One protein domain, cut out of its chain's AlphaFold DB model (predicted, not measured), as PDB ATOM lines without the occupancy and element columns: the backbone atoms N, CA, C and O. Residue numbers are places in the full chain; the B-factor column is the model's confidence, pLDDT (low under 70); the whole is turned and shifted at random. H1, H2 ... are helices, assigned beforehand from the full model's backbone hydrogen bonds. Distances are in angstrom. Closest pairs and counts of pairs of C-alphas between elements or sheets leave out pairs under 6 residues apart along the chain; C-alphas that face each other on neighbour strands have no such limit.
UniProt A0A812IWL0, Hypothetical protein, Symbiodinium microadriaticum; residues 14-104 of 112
ATOM      1  N   VAL A  14      -1.628 -16.580 -17.581       82.88
ATOM      2  CA  VAL A  14      -0.322 -17.091 -18.039       82.88
ATOM      3  C   VAL A  14       0.784 -16.068 -17.802       82.88
ATOM      4  O   VAL A  14       1.859 -16.443 -17.346       82.88
ATOM      5  N   GLU A  15       0.530 -14.782 -18.046       88.75
ATOM      6  CA  GLU A  15       1.488 -13.711 -17.735       88.75
ATOM      7  C   GLU A  15       1.781 -13.648 -16.232       88.75
ATOM      8  O   GLU A  15       2.942 -13.612 -15.827       88.75
ATOM      9  N   ARG A  16       0.738 -13.727 -15.393       92.62
ATOM     10  CA  ARG A  16       0.899 -13.761 -13.935       92.62
ATOM     11  C   ARG A  16       1.633 -15.014 -13.464       92.62
ATOM     12  O   ARG A  16       2.504 -14.902 -12.608       92.62
ATOM     13  N   LEU A  17       1.322 -16.183 -14.032       94.44
ATOM     14  CA  LEU A  17       2.056 -17.419 -13.746       94.44
ATOM     15  C   LEU A  17       3.533 -17.290 -14.145       94.44
ATOM     16  O   LEU A  17       4.408 -17.671 -13.379       94.44
ATOM     17  N   THR A  18       3.808 -16.720 -15.319       94.81
ATOM     18  CA  THR A  18       5.168 -16.478 -15.825       94.81
ATOM     19  C   THR A  18       5.955 -15.601 -14.855       94.81
ATOM     20  O   THR A  18       7.067 -15.953 -14.478       94.81
ATOM     21  N   GLU A  19       5.368 -14.489 -14.413       95.62
ATOM     22  CA  GLU A  19       6.005 -13.578 -13.461       95.62
ATOM     23  C   GLU A  19       6.234 -14.232 -12.090       95.62
ATOM     24  O   GLU A  19       7.305 -14.086 -11.505       95.62
ATOM     25  N   ALA A  20       5.259 -15.000 -11.598       96.31
ATOM     26  CA  ALA A  20       5.383 -15.735 -10.343       96.31
ATOM     27  C   ALA A  20       6.514 -16.775 -10.396       96.31
ATOM     28  O   ALA A  20       7.292 -16.889  -9.452       96.31
ATOM     29  N   VAL A  21       6.648 -17.492 -11.519       97.19
ATOM     30  CA  VAL A  21       7.736 -18.456 -11.741       97.19
ATOM     31  C   VAL A  21       9.095 -17.760 -11.796       97.19
ATOM     32  O   VAL A  21      10.032 -18.252 -11.177       97.19
ATOM     33  N   ARG A  22       9.212 -16.594 -12.454       96.69
ATOM     34  CA  ARG A  22      10.468 -15.812 -12.457       96.69
ATOM     35  C   ARG A  22      10.933 -15.436 -11.055       96.69
ATOM     36  O   ARG A  22      12.126 -15.419 -10.786       96.69
ATOM     37  N   LYS A  23       9.988 -15.143 -10.164       96.25
ATOM     38  CA  LYS A  23      10.264 -14.740  -8.780       96.25
ATOM     39  C   LYS A  23      10.329 -15.902  -7.790       96.25
ATOM     40  O   LYS A  23      10.549 -15.658  -6.609       96.25
ATOM     41  N   MET A  24      10.125 -17.138  -8.246       97.00
ATOM     42  CA  MET A  24       9.982 -18.320  -7.388       97.00
ATOM     43  C   MET A  24       8.892 -18.167  -6.307       97.00
ATOM     44  O   MET A  24       9.011 -18.689  -5.201       97.00
ATOM     45  N   GLU A  25       7.799 -17.465  -6.616       96.62
ATOM     46  CA  GLU A  25       6.685 -17.242  -5.688       96.62
ATOM     47  C   GLU A  25       5.714 -18.433  -5.685       96.62
ATOM     48  O   GLU A  25       4.705 -18.429  -6.396       96.62
ATOM     49  N   ALA A  26       6.004 -19.451  -4.871       96.06
ATOM     50  CA  ALA A  26       5.211 -20.683  -4.785       96.06
ATOM     51  C   ALA A  26       3.706 -20.435  -4.564       96.06
ATOM     52  O   ALA A  26       2.883 -20.956  -5.317       96.06
ATOM     53  N   ASP A  27       3.338 -19.565  -3.619       95.44
ATOM     54  CA  ASP A  27       1.932 -19.253  -3.325       95.44
ATOM     55  C   ASP A  27       1.203 -18.640  -4.530       95.44
ATOM     56  O   ASP A  27       0.056 -18.987  -4.830       95.44
ATOM     57  N   THR A  28       1.858 -17.719  -5.246       95.50
ATOM     58  CA  THR A  28       1.281 -17.080  -6.434       95.50
ATOM     59  C   THR A  28       1.154 -18.087  -7.577       95.50
ATOM     60  O   THR A  28       0.149 -18.068  -8.296       95.50
ATOM     61  N   VAL A  29       2.132 -18.988  -7.735       96.00
ATOM     62  CA  VAL A  29       2.072 -20.093  -8.702       96.00
ATOM     63  C   VAL A  29       0.870 -20.987  -8.406       96.00
ATOM     64  O   VAL A  29       0.032 -21.174  -9.288       96.00
ATOM     65  N   ASP A  30       0.710 -21.454  -7.169       94.94
ATOM     66  CA  ASP A  30      -0.402 -22.320  -6.770       94.94
ATOM     67  C   ASP A  30      -1.763 -21.659  -7.001       94.94
ATOM     68  O   ASP A  30      -2.678 -22.289  -7.539       94.94
ATOM     69  N   GLN A  31      -1.890 -20.367  -6.688       93.75
ATOM     70  CA  GLN A  31      -3.099 -19.592  -6.979       93.75
ATOM     71  C   GLN A  31      -3.397 -19.526  -8.480       93.75
ATOM     72  O   GLN A  31      -4.548 -19.693  -8.887       93.75
ATOM     73  N   CYS A  32      -2.382 -19.295  -9.318       92.81
ATOM     74  CA  CYS A  32      -2.560 -19.258 -10.769       92.81
ATOM     75  C   CYS A  32      -2.998 -20.625 -11.311       92.81
ATOM     76  O   CYS A  32      -3.925 -20.702 -12.118       92.81
ATOM     77  N   LEU A  33      -2.376 -21.706 -10.834       91.94
ATOM     78  CA  LEU A  33      -2.708 -23.075 -11.232       91.94
ATOM     79  C   LEU A  33      -4.111 -23.483 -10.763       91.94
ATOM     80  O   LEU A  33      -4.856 -24.106 -11.518       91.94
ATOM     81  N   ALA A  34      -4.504 -23.101  -9.546       90.75
ATOM     82  CA  ALA A  34      -5.854 -23.318  -9.024       90.75
ATOM     83  C   ALA A  34      -6.915 -22.529  -9.811       90.75
ATOM     84  O   ALA A  34      -8.022 -23.026 -10.014       90.75
ATOM     85  N   ALA A  35      -6.565 -21.342 -10.313       89.38
ATOM     86  CA  ALA A  35      -7.410 -20.531 -11.190       89.38
ATOM     87  C   ALA A  35      -7.472 -21.043 -12.647       89.38
ATOM     88  O   ALA A  35      -8.100 -20.408 -13.495       89.38
ATOM     89  N   GLY A  36      -6.829 -22.174 -12.954       87.12
ATOM     90  CA  GLY A  36      -6.871 -22.798 -14.275       87.12
ATOM     91  C   GLY A  36      -5.843 -22.256 -15.267       87.12
ATOM     92  O   GLY A  36      -6.039 -22.401 -16.474       87.12
ATOM     93  N   ALA A  37      -4.752 -21.632 -14.802       88.31
ATOM     94  CA  ALA A  37      -3.621 -21.336 -15.678       88.31
ATOM     95  C   ALA A  37      -3.090 -22.631 -16.308       88.31
ATOM     96  O   ALA A  37      -2.796 -23.603 -15.610       88.31
ATOM     97  N   SER A  38      -2.950 -22.630 -17.631       85.75
ATOM     98  CA  SER A  38      -2.356 -23.749 -18.354       85.75
ATOM     99  C   SER A  38      -0.846 -23.754 -18.144       85.75
ATOM    100  O   SER A  38      -0.182 -22.754 -18.420       85.75
ATOM    101  N   VAL A  39      -0.299 -24.891 -17.714       86.81
ATOM    102  CA  VAL A  39       1.152 -25.156 -17.778       86.81
ATOM    103  C   VAL A  39       1.556 -25.752 -19.124       86.81
ATOM    104  O   VAL A  39       2.739 -25.870 -19.437       86.81
ATOM    105  N   GLN A  40       0.564 -26.144 -19.923       81.44
ATOM    106  CA  GLN A  40       0.735 -26.667 -21.263       81.44
ATOM    107  C   GLN A  40       0.808 -25.519 -22.267       81.44
ATOM    108  O   GLN A  40       0.047 -24.552 -22.196       81.44
ATOM    109  N   GLY A  41       1.679 -25.685 -23.257       76.12
ATOM    110  CA  GLY A  41       1.856 -24.728 -24.339       76.12
ATOM    111  C   GLY A  41       3.124 -23.899 -24.196       76.12
ATOM    112  O   GLY A  41       3.878 -24.007 -23.230       76.12
ATOM    113  N   SER A  42       3.376 -23.108 -25.231       84.06
ATOM    114  CA  SER A  42       4.538 -22.236 -25.285       84.06
ATOM    115  C   SER A  42       4.221 -20.890 -24.643       84.06
ATOM    116  O   SER A  42       3.184 -20.299 -24.943       84.06
ATOM    117  N   ILE A  43       5.137 -20.379 -23.825       88.25
ATOM    118  CA  ILE A  43       5.079 -19.026 -23.264       88.25
ATOM    119  C   ILE A  43       5.560 -17.962 -24.264       88.25
ATOM    120  O   ILE A  43       5.401 -16.769 -24.022       88.25
ATOM    121  N   ASN A  44       6.158 -18.361 -25.396       83.75
ATOM    122  CA  ASN A  44       6.618 -17.439 -26.438       83.75
ATOM    123  C   ASN A  44       6.594 -18.040 -27.858       83.75
ATOM    124  O   ASN A  44       6.079 -19.131 -28.092       83.75
ATOM    125  N   ARG A  45       7.129 -17.314 -28.848       84.94
ATOM    126  CA  ARG A  45       7.148 -17.766 -30.253       84.94
ATOM    127  C   ARG A  45       8.196 -18.848 -30.528       84.94
ATOM    128  O   ARG A  45       8.101 -19.529 -31.541       84.94
ATOM    129  N   GLN A  46       9.179 -19.000 -29.646       85.25
ATOM    130  CA  GLN A  46      10.285 -19.946 -29.772       85.25
ATOM    131  C   GLN A  46       9.922 -21.362 -29.301       85.25
ATOM    132  O   GLN A  46      10.719 -22.278 -29.476       85.25
ATOM    133  N   GLY A  47       8.731 -21.563 -28.730       86.00
ATOM    134  CA  GLY A  47       8.302 -22.875 -28.242       86.00
ATOM    135  C   GLY A  47       8.735 -23.182 -26.807       86.00
ATOM    136  O   GLY A  47       8.609 -24.332 -26.390       86.00
ATOM    137  N   GLN A  48       9.257 -22.199 -26.063       89.81
ATOM    138  CA  GLN A  48       9.665 -22.401 -24.672       89.81
ATOM    139  C   GLN A  48       8.435 -22.607 -23.792       89.81
ATOM    140  O   GLN A  48       7.435 -21.912 -23.938       89.81
ATOM    141  N   THR A  49       8.504 -23.561 -22.880       93.31
ATOM    142  CA  THR A  49       7.465 -23.869 -21.895       93.31
ATOM    143  C   THR A  49       7.710 -23.109 -20.593       93.31
ATOM    144  O   THR A  49       8.779 -22.535 -20.372       93.31
ATOM    145  N   ILE A  50       6.733 -23.152 -19.685       94.81
ATOM    146  CA  ILE A  50       6.888 -22.586 -18.340       94.81
ATOM    147  C   ILE A  50       8.005 -23.276 -17.537       94.81
ATOM    148  O   ILE A  50       8.646 -22.640 -16.706       94.81
ATOM    149  N   LEU A  51       8.283 -24.558 -17.813       94.69
ATOM    150  CA  LEU A  51       9.341 -25.295 -17.125       94.69
ATOM    151  C   LEU A  51      10.732 -24.918 -17.653       94.69
ATOM    152  O   LEU A  51      11.680 -24.883 -16.878       94.69
ATOM    153  N   ASP A  52      10.854 -24.564 -18.939       95.06
ATOM    154  CA  ASP A  52      12.112 -24.016 -19.468       95.06
ATOM    155  C   ASP A  52      12.436 -22.663 -18.819       95.06
ATOM    156  O   ASP A  52      13.586 -22.408 -18.468       95.06
ATOM    157  N   LEU A  53      11.419 -21.814 -18.614       95.88
ATOM    158  CA  LEU A  53      11.578 -20.560 -17.876       95.88
ATOM    159  C   LEU A  53      12.043 -20.814 -16.441       95.88
ATOM    160  O   LEU A  53      13.021 -20.208 -16.015       95.88
ATOM    161  N   PHE A  54      11.374 -21.720 -15.720       97.38
ATOM    162  CA  PHE A  54      11.762 -22.091 -14.359       97.38
ATOM    163  C   PHE A  54      13.241 -22.490 -14.276       97.38
ATOM    164  O   PHE A  54      13.951 -22.000 -13.406       97.38
ATOM    165  N   VAL A  55      13.722 -23.335 -15.196       96.44
ATOM    166  CA  VAL A  55      15.121 -23.797 -15.194       96.44
ATOM    167  C   VAL A  55      16.104 -22.638 -15.363       96.44
ATOM    168  O   VAL A  55      17.108 -22.589 -14.653       96.44
ATOM    169  N   VAL A  56      15.825 -21.703 -16.274       96.69
ATOM    170  CA  VAL A  56      16.691 -20.534 -16.503       96.69
ATOM    171  C   VAL A  56      16.754 -19.648 -15.258       96.69
ATOM    172  O   VAL A  56      17.839 -19.267 -14.829       96.69
ATOM    173  N   GLU A  57      15.606 -19.351 -14.658       97.50
ATOM    174  CA  GLU A  57      15.524 -18.468 -13.490       97.50
ATOM    175  C   GLU A  57      16.100 -19.141 -12.233       97.50
ATOM    176  O   GLU A  57      16.769 -18.495 -11.429       97.50
ATOM    177  N   HIS A  58      15.935 -20.461 -12.084       97.38
ATOM    178  CA  HIS A  58      16.546 -21.229 -10.994       97.38
ATOM    179  C   HIS A  58      18.072 -21.256 -11.099       97.38
ATOM    180  O   HIS A  58      18.754 -21.067 -10.091       97.38
ATOM    181  N   ALA A  59      18.615 -21.426 -12.308       96.38
ATOM    182  CA  ALA A  59      20.053 -21.337 -12.541       96.38
ATOM    183  C   ALA A  59      20.592 -19.940 -12.190       96.38
ATOM    184  O   ALA A  59      21.542 -19.836 -11.414       96.38
ATOM    185  N   ALA A  60      19.931 -18.875 -12.660       95.44
ATOM    186  CA  ALA A  60      20.305 -17.495 -12.341       95.44
ATOM    187  C   ALA A  60      20.241 -17.200 -10.830       95.44
ATOM    188  O   ALA A  60      21.102 -16.511 -10.284       95.44
ATOM    189  N   MET A  61      19.253 -17.758 -10.124       93.88
ATOM    190  CA  MET A  61      19.136 -17.652  -8.668       93.88
ATOM    191  C   MET A  61      20.312 -18.327  -7.943       93.88
ATOM    192  O   MET A  61      20.852 -17.760  -6.993       93.88
ATOM    193  N   ILE A  62      20.736 -19.515  -8.392       93.62
ATOM    194  CA  ILE A  62      21.904 -20.218  -7.835       93.62
ATOM    195  C   ILE A  62      23.184 -19.418  -8.091       93.62
ATOM    196  O   ILE A  62      23.982 -19.240  -7.172       93.62
ATOM    197  N   GLU A  63      23.370 -18.911  -9.310       93.25
ATOM    198  CA  GLU A  63      24.515 -18.066  -9.666       93.25
ATOM    199  C   GLU A  63      24.565 -16.804  -8.795       93.25
ATOM    200  O   GLU A  63      25.602 -16.490  -8.213       93.25
ATOM    201  N   SER A  64      23.422 -16.141  -8.593       89.44
ATOM    202  CA  SER A  64      23.326 -14.958  -7.733       89.44
ATOM    203  C   SER A  64      23.692 -15.250  -6.272       89.44
ATOM    204  O   SER A  64      24.330 -14.421  -5.618       89.44
ATOM    205  N   ALA A  65      23.348 -16.434  -5.758       88.12
ATOM    206  CA  ALA A  65      23.719 -16.835  -4.404       88.12
ATOM    207  C   ALA A  65      25.240 -17.011  -4.230       88.12
ATOM    208  O   ALA A  65      25.761 -16.742  -3.147       88.12
ATOM    209  N   LEU A  66      25.965 -17.404  -5.286       86.94
ATOM    210  CA  LEU A  66      27.431 -17.518  -5.268       86.94
ATOM    211  C   LEU A  66      28.126 -16.151  -5.229       86.94
ATOM    212  O   LEU A  66      29.225 -16.026  -4.689       86.94
ATOM    213  N   GLU A  67      27.493 -15.127  -5.796       88.94
ATOM    214  CA  GLU A  67      28.020 -13.761  -5.847       88.94
ATOM    215  C   GLU A  67      27.634 -12.920  -4.620       88.94
ATOM    216  O   GLU A  67      28.145 -11.807  -4.434       88.94
ATOM    217  N   HIS A  68      26.745 -13.437  -3.766       84.44
ATOM    218  CA  HIS A  68      26.199 -12.690  -2.644       84.44
ATOM    219  C   HIS A  68      27.276 -12.342  -1.611       84.44
ATOM    220  O   HIS A  68      28.015 -13.194  -1.113       84.44
ATOM    221  N   ARG A  69      27.349 -11.057  -1.246       84.06
ATOM    222  CA  ARG A  69      28.273 -10.559  -0.222       84.06
ATOM    223  C   ARG A  69      27.514 -10.350   1.081       84.06
ATOM    224  O   ARG A  69      26.789  -9.375   1.227       84.06
ATOM    225  N   GLY A  70      27.713 -11.254   2.031       89.31
ATOM    226  CA  GLY A  70      27.116 -11.204   3.364       89.31
ATOM    227  C   GLY A  70      27.898 -12.069   4.345       89.31
ATOM    228  O   GLY A  70      28.939 -12.632   3.993       89.31
ATOM    229  N   SER A  71      27.410 -12.182   5.582       94.12
ATOM    230  CA  SER A  71      27.954 -13.198   6.482       94.12
ATOM    231  C   SER A  71      27.656 -14.594   5.906       94.12
ATOM    232  O   SER A  71      26.606 -14.784   5.286       94.12
ATOM    233  N   PRO A  72      28.537 -15.594   6.091       92.06
ATOM    234  CA  PRO A  72      28.275 -16.955   5.621       92.06
ATOM    235  C   PRO A  72      26.935 -17.518   6.113       92.06
ATOM    236  O   PRO A  72      26.276 -18.270   5.396       92.06
ATOM    237  N   GLN A  73      26.519 -17.136   7.321       94.25
ATOM    238  CA  GLN A  73      25.253 -17.533   7.926       94.25
ATOM    239  C   GLN A  73      24.061 -16.941   7.168       94.25
ATOM    240  O   GLN A  73      23.135 -17.680   6.841       94.25
ATOM    241  N   ASP A  74      24.108 -15.647   6.845       92.31
ATOM    242  CA  ASP A  74      23.032 -14.973   6.108       92.31
ATOM    243  C   ASP A  74      22.932 -15.495   4.673       92.31
ATOM    244  O   ASP A  74      21.837 -15.809   4.212       92.31
ATOM    245  N   VAL A  75      24.076 -15.676   4.000       92.31
ATOM    246  CA  VAL A  75      24.139 -16.245   2.642       92.31
ATOM    247  C   VAL A  75      23.533 -17.645   2.623       92.31
ATOM    248  O   VAL A  75      22.695 -17.950   1.779       92.31
ATOM    249  N   THR A  76      23.920 -18.494   3.578       93.25
ATOM    250  CA  THR A  76      23.398 -19.864   3.670       93.25
ATOM    251  C   THR A  76      21.899 -19.862   3.943       93.25
ATOM    252  O   THR A  76      21.162 -20.601   3.295       93.25
ATOM    253  N   ARG A  77      21.436 -19.028   4.880       94.38
ATOM    254  CA  ARG A  77      20.013 -18.914   5.209       94.38
ATOM    255  C   ARG A  77      19.196 -18.494   3.989       94.38
ATOM    256  O   ARG A  77      18.240 -19.180   3.649       94.38
ATOM    257  N   GLN A  78      19.599 -17.413   3.324       92.62
ATOM    258  CA  GLN A  78      18.913 -16.916   2.136       92.62
ATOM    259  C   GLN A  78      18.903 -17.965   1.020       92.62
ATOM    260  O   GLN A  78      17.869 -18.181   0.393       92.62
ATOM    261  N   TYR A  79      20.027 -18.649   0.796       94.25
ATOM    262  CA  TYR A  79      20.108 -19.709  -0.201       94.25
ATOM    263  C   TYR A  79      19.121 -20.846   0.092       94.25
ATOM    264  O   TYR A  79      18.399 -21.265  -0.807       94.25
ATOM    265  N   VAL A  80      19.052 -21.328   1.337       96.06
ATOM    266  CA  VAL A  80      18.120 -22.402   1.723       96.06
ATOM    267  C   VAL A  80      16.668 -21.970   1.514       96.06
ATOM    268  O   VAL A  80      15.921 -22.698   0.865       96.06
ATOM    269  N   GLU A  81      16.289 -20.774   1.973       94.69
ATOM    270  CA  GLU A  81      14.934 -20.225   1.787       94.69
ATOM    271  C   GLU A  81      14.566 -20.132   0.290       94.69
ATOM    272  O   GLU A  81      13.477 -20.529  -0.128       94.69
ATOM    273  N   GLN A  82      15.504 -19.684  -0.549       94.56
ATOM    274  CA  GLN A  82      15.334 -19.622  -2.001       94.56
ATOM    275  C   GLN A  82      15.197 -21.011  -2.651       94.56
ATOM    276  O   GLN A  82      14.363 -21.196  -3.540       94.56
ATOM    277  N   GLN A  83      15.988 -22.001  -2.222       96.81
ATOM    278  CA  GLN A  83      15.880 -23.372  -2.736       96.81
ATOM    279  C   GLN A  83      14.555 -24.032  -2.340       96.81
ATOM    280  O   GLN A  83      13.964 -24.737  -3.156       96.81
ATOM    281  N   GLU A  84      14.061 -23.792  -1.124       97.38
ATOM    282  CA  GLU A  84      12.755 -24.291  -0.685       97.38
ATOM    283  C   GLU A  84      11.622 -23.728  -1.551       97.38
ATOM    284  O   GLU A  84      10.767 -24.488  -2.016       97.38
ATOM    285  N   ALA A  85      11.648 -22.423  -1.834       95.50
ATOM    286  CA  ALA A  85      10.677 -21.775  -2.710       95.50
ATOM    287  C   ALA A  85      10.733 -22.334  -4.146       95.50
ATOM    288  O   ALA A  85       9.706 -22.725  -4.707       95.50
ATOM    289  N   ALA A  86      11.936 -22.465  -4.718       97.44
ATOM    290  CA  ALA A  86      12.123 -23.039  -6.050       97.44
ATOM    291  C   ALA A  86      11.645 -24.499  -6.128       97.44
ATOM    292  O   ALA A  86      10.994 -24.889  -7.100       97.44
ATOM    293  N   PHE A  87      11.902 -25.304  -5.094       98.00
ATOM    294  CA  PHE A  87      11.433 -26.688  -5.027       98.00
ATOM    295  C   PHE A  87       9.903 -26.777  -5.002       98.00
ATOM    296  O   PHE A  87       9.318 -27.620  -5.687       98.00
ATOM    297  N   GLN A  88       9.239 -25.895  -4.250       98.06
ATOM    298  CA  GLN A  88       7.778 -25.837  -4.212       98.06
ATOM    299  C   GLN A  88       7.197 -25.458  -5.576       98.06
ATOM    300  O   GLN A  88       6.319 -26.165  -6.065       98.06
ATOM    301  N   VAL A  89       7.742 -24.427  -6.231       98.00
ATOM    302  CA  VAL A  89       7.336 -24.037  -7.591       98.00
ATOM    303  C   VAL A  89       7.510 -25.197  -8.570       98.00
ATOM    304  O   VAL A  89       6.577 -25.525  -9.307       98.00
ATOM    305  N   MET A  90       8.673 -25.858  -8.559       97.62
ATOM    306  CA  MET A  90       8.941 -27.006  -9.428       97.62
ATOM    307  C   MET A  90       7.904 -28.109  -9.223       97.62
ATOM    308  O   MET A  90       7.346 -28.618 -10.197       97.62
ATOM    309  N   ARG A  91       7.625 -28.459  -7.963       97.62
ATOM    310  CA  ARG A  91       6.640 -29.485  -7.617       97.62
ATOM    311  C   ARG A  91       5.256 -29.114  -8.142       97.62
ATOM    312  O   ARG A  91       4.655 -29.919  -8.843       97.62
ATOM    313  N   SER A  92       4.791 -27.894  -7.889       96.31
ATOM    314  CA  SER A  92       3.474 -27.432  -8.341       96.31
ATOM    315  C   SER A  92       3.321 -27.468  -9.862       96.31
ATOM    316  O   SER A  92       2.282 -27.889 -10.374       96.31
ATOM    317  N   LEU A  93       4.360 -27.082 -10.607       95.19
ATOM    318  CA  LEU A  93       4.360 -27.161 -12.069       95.19
ATOM    319  C   LEU A  93       4.323 -28.618 -12.560       95.19
ATOM    320  O   LEU A  93       3.515 -28.954 -13.432       95.19
ATOM    321  N   VAL A  94       5.162 -29.494 -11.999       94.56
ATOM    322  CA  VAL A  94       5.246 -30.914 -12.388       94.56
ATOM    323  C   VAL A  94       3.965 -31.674 -12.037       94.56
ATOM    324  O   VAL A  94       3.472 -32.431 -12.872       94.56
ATOM    325  N   ASP A  95       3.364 -31.418 -10.875       94.44
ATOM    326  CA  ASP A  95       2.096 -32.029 -10.451       94.44
ATOM    327  C   ASP A  95       0.934 -31.662 -11.392       94.44
ATOM    328  O   ASP A  95      -0.034 -32.414 -11.535       94.44
ATOM    329  N   LYS A  96       1.030 -30.518 -12.085       92.12
ATOM    330  CA  LYS A  96       0.096 -30.099 -13.145       92.12
ATOM    331  C   LYS A  96       0.493 -30.569 -14.546       92.12
ATOM    332  O   LYS A  96      -0.189 -30.238 -15.518       92.12
ATOM    333  N   GLY A  97       1.554 -31.365 -14.661       90.62
ATOM    334  CA  GLY A  97       2.018 -31.957 -15.912       90.62
ATOM    335  C   GLY A  97       2.835 -31.008 -16.786       90.62
ATOM    336  O   GLY A  97       2.829 -31.164 -18.009       90.62
ATOM    337  N   ALA A  98       3.506 -30.011 -16.202       91.50
ATOM    338  CA  ALA A  98       4.478 -29.207 -16.935       91.50
ATOM    339  C   ALA A  98       5.636 -30.091 -17.428       91.50
ATOM    340  O   ALA A  98       6.125 -30.964 -16.711       91.50
ATOM    341  N   VAL A  99       6.095 -29.845 -18.653       91.19
ATOM    342  CA  VAL A  99       7.216 -30.561 -19.278       91.19
ATOM    343  C   VAL A  99       8.163 -29.560 -19.921       91.19
ATOM    344  O   VAL A  99       7.723 -28.500 -20.353       91.19
ATOM    345  N   LEU A 100       9.448 -29.906 -20.009       90.25
ATOM    346  CA  LEU A 100      10.430 -29.117 -20.755       90.25
ATOM    347  C   LEU A 100      10.117 -29.163 -22.251       90.25
ATOM    348  O   LEU A 100       9.684 -30.204 -22.753       90.25
ATOM    349  N   SER A 101      10.440 -28.091 -22.979       87.25
ATOM    350  CA  SER A 101      10.291 -28.021 -24.444       87.25
ATOM    351  C   SER A 101      10.972 -29.188 -25.175       87.25
ATOM    352  O   SER A 101      10.436 -29.719 -26.151       87.25
ATOM    353  N   ALA A 102      12.123 -29.644 -24.670       78.94
ATOM    354  CA  ALA A 102      12.840 -30.810 -25.190       78.94
ATOM    355  C   ALA A 102      12.072 -32.132 -24.986       78.94
ATOM    356  O   ALA A 102      12.132 -33.024 -25.831       78.94
ATOM    357  N   GLY A 103      11.310 -32.259 -23.895       62.75
ATOM    358  CA  GLY A 103      10.464 -33.425 -23.619       62.75
ATOM    359  C   GLY A 103       9.214 -33.466 -24.500       62.75
ATOM    360  O   GLY A 103       8.789 -34.535 -24.937       62.75
ATOM    361  N   THR A 104       8.663 -32.303 -24.853       57.97
ATOM    362  CA  THR A 104       7.506 -32.185 -25.755       57.97
ATOM    363  C   THR A 104       7.815 -32.655 -27.179       57.97
ATOM    364  O   THR A 104       6.907 -33.103 -27.881       57.97
TER     365      THR A 104
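AT A GLANCE: This is residues 14 to 104 of the 112 residues of the protein "Hypothetical protein" of Symbiodinium microadriaticum (UniProt A0A812IWL0). A short helical hairpin, H1 and H2, packs on one end of a long helical hairpin, H3 and H4, whose other end sticks out at residues 69 to 74. The 91 printed residues hold five named helices, H1 to H5, and no named strand: all helix, compact, radius of gyration of the C-alphas 13.9 A, spans 42 by 26 by 20 A.

IN THESE COORDINATES: H1, residues 14 to 22, begins at C-alpha 14 (-0.322, -17.091, -18.039). H2 is residues 26 to 34, H3 50 to 67 (26.1 A), H4 72 to 95 (34.2 A) and H5 101 to 104, ending at C-alpha 104 (7.506, -32.185, -25.755).

HOW THE PARTS SIT: H1 and H2 touch at Leu 17 and Val 29, closest C-alphas 5.7 A apart. H1 touches H3 residues 50 to 57 alone, closest C-alphas Arg 22 and Glu 57, 5.8 A. H2 touches H4 residues 85 to 92 alone, closest C-alphas Ala 26 and Val 89, 4.9 A. H3 and H4 touch at a shallow tilt of 6 degrees, opposite ways, closest C-alphas Ala 65 and Tyr 79, 6.2 A. H5 and H3 are close but not clearly touching, closest C-alphas Asp 52 and Ser 101, 6.6 A. In H1, H2, H3 and H4 every O i to N i+4 pair is within hydrogen-bond range; H5 is too short for one.

THE WHOLE: The C-alphas farthest apart, Ser 71 and Thr 104, are 42.6 A apart. The printed part has no cut; the link from H2 to H3 is long, 15 residues. Residues 103 to 104 have pLDDT under 70.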